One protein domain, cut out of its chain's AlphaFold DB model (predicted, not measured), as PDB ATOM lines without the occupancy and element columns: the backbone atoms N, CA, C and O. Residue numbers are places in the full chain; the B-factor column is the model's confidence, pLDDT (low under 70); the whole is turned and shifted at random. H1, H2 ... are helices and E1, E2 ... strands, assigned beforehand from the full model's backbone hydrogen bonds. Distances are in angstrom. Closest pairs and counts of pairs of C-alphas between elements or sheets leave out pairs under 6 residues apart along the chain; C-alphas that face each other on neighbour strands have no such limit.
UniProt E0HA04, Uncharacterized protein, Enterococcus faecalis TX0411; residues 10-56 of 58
ATOM      1  N   MET A  10      11.633  19.180 -29.702       92.00
ATOM      2  CA  MET A  10      11.069  19.915 -28.574       92.00
ATOM      3  C   MET A  10      12.009  19.880 -27.367       92.00
ATOM      4  O   MET A  10      12.329  20.932 -26.812       92.00
ATOM      5  N   SER A  11      12.485  18.689 -26.998       91.69
ATOM      6  CA  SER A  11      13.367  18.473 -25.852       91.69
ATOM      7  C   SER A  11      14.344  17.320 -26.115       91.69
ATOM      8  O   SER A  11      14.110  16.474 -26.981       91.69
ATOM      9  N   VAL A  12      15.456  17.313 -25.374       93.38
ATOM     10  CA  VAL A  12      16.402  16.191 -25.326       93.38
ATOM     11  C   VAL A  12      16.779  15.945 -23.871       93.38
ATOM     12  O   VAL A  12      17.305  16.847 -23.215       93.38
ATOM     13  N   GLN A  13      16.551  14.735 -23.366       93.62
ATOM     14  CA  GLN A  13      17.117  14.278 -22.097       93.62
ATOM     15  C   GLN A  13      18.313  13.361 -22.374       93.62
ATOM     16  O   GLN A  13      18.151  12.264 -22.905       93.62
ATOM     17  N   ILE A  14      19.513  13.792 -21.985       95.19
ATOM     18  CA  ILE A  14      20.743  13.004 -22.132       95.19
ATOM     19  C   ILE A  14      20.895  12.089 -20.910       95.19
ATOM     20  O   ILE A  14      20.869  12.552 -19.767       95.19
ATOM     21  N   LYS A  15      21.061  10.789 -21.149       92.75
ATOM     22  CA  LYS A  15      21.436   9.784 -20.148       92.75
ATOM     23  C   LYS A  15      22.841   9.266 -20.459       92.75
ATOM     24  O   LYS A  15      23.447   9.641 -21.457       92.75
ATOM     25  N   LYS A  16      23.378   8.417 -19.580       94.62
ATOM     26  CA  LYS A  16      24.738   7.876 -19.728       94.62
ATOM     27  C   LYS A  16      24.912   7.074 -21.026       94.62
ATOM     28  O   LYS A  16      25.960   7.176 -21.648       94.62
ATOM     29  N   GLU A  17      23.900   6.292 -21.405       94.00
ATOM     30  CA  GLU A  17      23.991   5.320 -22.509       94.00
ATOM     31  C   GLU A  17      23.051   5.632 -23.680       94.00
ATOM     32  O   GLU A  17      23.266   5.154 -24.788       94.00
ATOM     33  N   TYR A  18      22.034   6.468 -23.466       93.25
ATOM     34  CA  TYR A  18      21.036   6.820 -24.474       93.25
ATOM     35  C   TYR A  18      20.558   8.265 -24.301       93.25
ATOM     36  O   TYR A  18      20.868   8.938 -23.318       93.25
ATOM     37  N   SER A  19      19.793   8.763 -25.268       94.81
ATOM     38  CA  SER A  19      19.084  10.039 -25.165       94.81
ATOM     39  C   SER A  19      17.616   9.838 -25.501       94.81
ATOM     40  O   SER A  19      17.286   9.069 -26.400       94.81
ATOM     41  N   ILE A  20      16.742  10.542 -24.793       93.38
ATOM     42  CA  ILE A  20      15.317  10.614 -25.111       93.38
ATOM     43  C   ILE A  20      15.094  11.922 -25.864       93.38
ATOM     44  O   ILE A  20      15.564  12.975 -25.430       93.38
ATOM     45  N   ILE A  21      14.426  11.845 -27.012       93.94
ATOM     46  CA  ILE A  21      14.182  12.991 -27.891       93.94
ATOM     47  C   ILE A  21      12.677  13.119 -28.088       93.94
ATOM     48  O   ILE A  21      12.048  12.243 -28.678       93.94
ATOM     49  N   GLU A  22      12.106  14.228 -27.630       93.94
ATOM     50  CA  GLU A  22      10.711  14.566 -27.912       93.94
ATOM     51  C   GLU A  22      10.664  15.449 -29.161       93.94
ATOM     52  O   GLU A  22      11.306  16.502 -29.217       93.94
ATOM     53  N   MET A  23       9.913  15.031 -30.180       93.88
ATOM     54  CA  MET A  23       9.803  15.743 -31.456       93.88
ATOM     55  C   MET A  23       8.420  16.377 -31.625       93.88
ATOM     56  O   MET A  23       7.411  15.834 -31.193       93.88
ATOM     57  N   THR A  24       8.360  17.532 -32.291       92.50
ATOM     58  CA  THR A  24       7.110  18.250 -32.605       92.50
ATOM     59  C   THR A  24       6.369  17.670 -33.813       92.50
ATOM     60  O   THR A  24       5.255  18.090 -34.122       92.50
ATOM     61  N   ARG A  25       6.996  16.721 -34.515       93.19
ATOM     62  CA  ARG A  25       6.444  15.934 -35.619       93.19
ATOM     63  C   ARG A  25       7.077  14.547 -35.626       93.19
ATOM     64  O   ARG A  25       8.120  14.343 -35.011       93.19
ATOM     65  N   GLU A  26       6.495  13.642 -36.396       92.00
ATOM     66  CA  GLU A  26       7.108  12.350 -36.684       92.00
ATOM     67  C   GLU A  26       8.493  12.523 -37.332       92.00
ATOM     68  O   GLU A  26       8.714  13.439 -38.139       92.00
ATOM     69  N   ALA A  27       9.436  11.668 -36.938       94.12
ATOM     70  CA  ALA A  27      10.772  11.635 -37.511       94.12
ATOM     71  C   ALA A  27      10.726  11.105 -38.947       94.12
ATOM     72  O   ALA A  27      10.036  10.138 -39.253       94.12
ATOM     73  N   THR A  28      11.487  11.728 -39.838       95.88
ATOM     74  CA  THR A  28      11.657  11.212 -41.197       95.88
ATOM     75  C   THR A  28      12.503   9.935 -41.177       95.88
ATOM     76  O   THR A  28      13.346   9.779 -40.289       95.88
ATOM     77  N   PRO A  29      12.382   9.049 -42.184       97.44
ATOM     78  CA  PRO A  29      13.223   7.855 -42.274       97.44
ATOM     79  C   PRO A  29      14.729   8.152 -42.215       97.44
ATOM     80  O   PRO A  29      15.485   7.402 -41.604       97.44
ATOM     81  N   GLN A  30      15.166   9.279 -42.792       96.81
ATOM     82  CA  GLN A  30      16.563   9.715 -42.745       96.81
ATOM     83  C   GLN A  30      17.007  10.097 -41.324       96.81
ATOM     84  O   GLN A  30      18.100   9.730 -40.907       96.81
ATOM     85  N   GLU A  31      16.170  10.820 -40.574       95.06
ATOM     86  CA  GLU A  31      16.457  11.179 -39.177       95.06
ATOM     87  C   GLU A  31      16.497   9.935 -38.281       95.06
ATOM     88  O   GLU A  31      17.369   9.830 -37.419       95.06
ATOM     89  N   ILE A  32      15.588   8.980 -38.515       96.69
ATOM     90  CA  ILE A  32      15.549   7.701 -37.798       96.69
ATOM     91  C   ILE A  32      16.842   6.921 -38.028       96.69
ATOM     92  O   ILE A  32      17.457   6.479 -37.060       96.69
ATOM     93  N   ASP A  33      17.280   6.778 -39.279       97.25
ATOM     94  CA  ASP A  33      18.490   6.017 -39.589       97.25
ATOM     95  C   ASP A  33      19.768   6.707 -39.088       97.25
ATOM     96  O   ASP A  33      20.640   6.047 -38.515       97.25
ATOM     97  N   TYR A  34      19.869   8.029 -39.249       96.56
ATOM     98  CA  TYR A  34      21.058   8.786 -38.854       96.56
ATOM     99  C   TYR A  34      21.254   8.805 -37.334       96.56
ATOM    100  O   TYR A  34      22.370   8.629 -36.846       96.56
ATOM    101  N   CYS A  35      20.167   8.986 -36.579       94.06
ATOM    102  CA  CYS A  35      20.203   9.065 -35.117       94.06
ATOM    103  C   CYS A  35      19.879   7.733 -34.422       94.06
ATOM    104  O   CYS A  35      19.824   7.703 -33.195       94.06
ATOM    105  N   LYS A  36      19.645   6.653 -35.183       95.62
ATOM    106  CA  LYS A  36      19.222   5.332 -34.678       95.62
ATOM    107  C   LYS A  36      18.029   5.431 -33.718       95.62
ATOM    108  O   LYS A  36      18.030   4.848 -32.638       95.62
ATOM    109  N   LEU A  37      17.018   6.209 -34.116       95.25
ATOM    110  CA  LEU A  37      15.838   6.463 -33.288       95.25
ATOM    111  C   LEU A  37      14.953   5.219 -33.191       95.25
ATOM    112  O   LEU A  37      14.717   4.526 -34.179       95.25
ATOM    113  N   VAL A  38      14.390   5.006 -32.005       94.94
ATOM    114  CA  VAL A  38      13.364   3.997 -31.745       94.94
ATOM    115  C   VAL A  38      12.087   4.713 -31.326       94.94
ATOM    116  O   VAL A  38      12.113   5.603 -30.477       94.94
ATOM    117  N   TYR A  39      10.961   4.351 -31.941       94.38
ATOM    118  CA  TYR A  39       9.677   4.944 -31.589       94.38
ATOM    119  C   TYR A  39       9.170   4.379 -30.258       94.38
ATOM    120  O   TYR A  39       8.789   3.211 -30.173       94.38
ATOM    121  N   CYS A  40       9.133   5.227 -29.230       93.81
ATOM    122  CA  CYS A  40       8.647   4.855 -27.900       93.81
ATOM    123  C   CYS A  40       7.193   5.280 -27.633       93.81
ATOM    124  O   CYS A  40       6.581   4.817 -26.673       93.81
ATOM    125  N   GLY A  41       6.605   6.128 -28.475       93.94
ATOM    126  CA  GLY A  41       5.209   6.538 -28.342       93.94
ATOM    127  C   GLY A  41       4.949   7.976 -28.764       93.94
ATOM    128  O   GLY A  41       5.856   8.719 -29.130       93.94
ATOM    129  N   HIS A  42       3.675   8.352 -28.691       92.50
ATOM    130  CA  HIS A  42       3.179   9.703 -28.920       92.50
ATOM    131  C   HIS A  42       2.531  10.213 -27.633       92.50
ATOM    132  O   HIS A  42       1.804   9.462 -26.977       92.50
ATOM    133  N   GLY A  43       2.769  11.479 -27.297       89.06
ATOM    134  CA  GLY A  43       2.315  12.095 -26.053       89.06
ATOM    135  C   GLY A  43       3.454  12.814 -25.341       89.06
ATOM    136  O   GLY A  43       4.471  13.141 -25.955       89.06
ATOM    137  N   CYS A  44       3.271  13.061 -24.052       85.88
ATOM    138  CA  CYS A  44       4.295  13.651 -23.198       85.88
ATOM    139  C   CYS A  44       5.203  12.553 -22.629       85.88
ATOM    140  O   CYS A  44       4.736  11.448 -22.355       85.88
ATOM    141  N   TRP A  45       6.476  12.862 -22.352       85.50
ATOM    142  CA  TRP A  45       7.388  11.945 -21.655       85.50
ATOM    143  C   TRP A  45       6.771  11.315 -20.393       85.50
ATOM    144  O   TRP A  45       6.943  10.123 -20.163       85.50
ATOM    145  N   SER A  46       6.017  12.081 -19.598       87.12
ATOM    146  CA  SER A  46       5.378  11.606 -18.360       87.12
ATOM    147  C   SER A  46       4.270  10.568 -18.558       87.12
ATOM    148  O   SER A  46       3.773  10.024 -17.570       87.12
ATOM    149  N   ASP A  47       3.839  10.320 -19.792       92.19
ATOM    150  CA  ASP A  47       2.738   9.408 -20.057       92.19
ATOM    151  C   ASP A  47       3.169   7.959 -19.810       92.19
ATOM    152  O   ASP A  47       4.223   7.503 -20.260       92.19
ATOM    153  N   LYS A  48       2.320   7.207 -19.101       94.06
ATOM    154  CA  LYS A  48       2.632   5.845 -18.650       94.06
ATOM    155  C   LYS A  48       3.031   4.916 -19.803       94.06
ATOM    156  O   LYS A  48       4.014   4.197 -19.682       94.06
ATOM    157  N   HIS A  49       2.317   4.963 -20.931       93.38
ATOM    158  CA  HIS A  49       2.626   4.119 -22.093       93.38
ATOM    159  C   HIS A  49       3.964   4.476 -22.753       93.38
ATOM    160  O   HIS A  49       4.601   3.601 -23.334       93.38
ATOM    161  N   VAL A  50       4.400   5.740 -22.670       92.31
ATOM    162  CA  VAL A  50       5.721   6.167 -23.156       92.31
ATOM    163  C   VAL A  50       6.803   5.606 -22.242       92.31
ATOM    164  O   VAL A  50       7.748   5.001 -22.741       92.31
ATOM    165  N   GLN A  51       6.639   5.736 -20.921       93.81
ATOM    166  CA  GLN A  51       7.577   5.169 -19.944       93.81
ATOM    167  C   GLN A  51       7.733   3.652 -20.124       93.81
ATOM    168  O   GLN A  51       8.848   3.176 -20.316       93.81
ATOM    169  N   GLU A  52       6.624   2.910 -20.179       95.19
ATOM    170  CA  GLU A  52       6.626   1.448 -20.354       95.19
ATOM    171  C   GLU A  52       7.285   0.994 -21.665       95.19
ATOM    172  O   GLU A  52       7.853  -0.094 -21.742       95.19
ATOM    173  N   ASN A  53       7.197   1.791 -22.733       94.00
ATOM    174  CA  ASN A  53       7.864   1.468 -23.991       94.00
ATOM    175  C   ASN A  53       9.353   1.793 -23.955       94.00
ATOM    176  O   ASN A  53      10.134   1.025 -24.506       94.00
ATOM    177  N   VAL A  54       9.747   2.896 -23.317       92.19
ATOM    178  CA  VAL A  54      11.162   3.246 -23.140       92.19
ATOM    179  C   VAL A  54      11.860   2.168 -22.321       92.19
ATOM    180  O   VAL A  54      12.922   1.717 -22.734       92.19
ATOM    181  N   GLU A  55      11.222   1.685 -21.250       93.12
ATOM    182  CA  GLU A  55      11.694   0.581 -20.396       93.12
ATOM    183  C   GLU A  55      12.032  -0.711 -21.158       93.12
ATOM    184  O   GLU A  55      12.836  -1.502 -20.681       93.12
ATOM    185  N   LYS A  56      11.475  -0.937 -22.355       93.62
ATOM    186  CA  LYS A  56      11.801  -2.116 -23.179       93.62
ATOM    187  C   LYS A  56      13.150  -2.012 -23.894       93.62
ATOM    188  O   LYS A  56      13.630  -3.021 -24.405       93.62
TER     189      LYS A  56
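What this domain is: This is residues 10 to 56 of the 58 residues of an uncharacterized protein of Enterococcus faecalis TX0411 (UniProt E0HA04). A hairpin of strands E1 and E2 stands between two short helices, H1 and H2, which are apart from each other at opposite ends of the longest axis and are joined by a long link, residues 36 to 47; residues 30 to 36, of which 30 to 35 belong to H1, stick out at the H1 end. The 47 printed residues include E1, E2, H1 and H2 in that order, with an antiparallel sheet E1 - E2, class mixed. The whole is compact, radius of gyration of the C-alphas 10.6 A, spanning 28 by 24 by 19 A.

How they stand to each other: E1, residues 10 to 14, and E2, residues 19 to 23, form a hairpin, antiparallel at 176 degrees; N 13 and O 20 are 2.9 A apart, within hydrogen-bond range. H1, residues 29 to 35, and H2, residues 48 to 54, are apart, and each has every O i to N i+4 pair within hydrogen-bond range.

Where its parts are: E1 begins at C-alpha 10 (11.069, 19.915, -28.574) and measures 13.5 A, E2 12.6 A, H1 10.1 A and H2 10.0 A, ending at C-alpha 54 (11.162, 3.246, -23.140).

The domain as a whole: The farthest C-alphas, Gln 30 and Lys 48, are 28.1 A apart. The link H1 to H2 is long, 12 residues. The printed part has no cut, and no printed residue is under 70 in pLDDT.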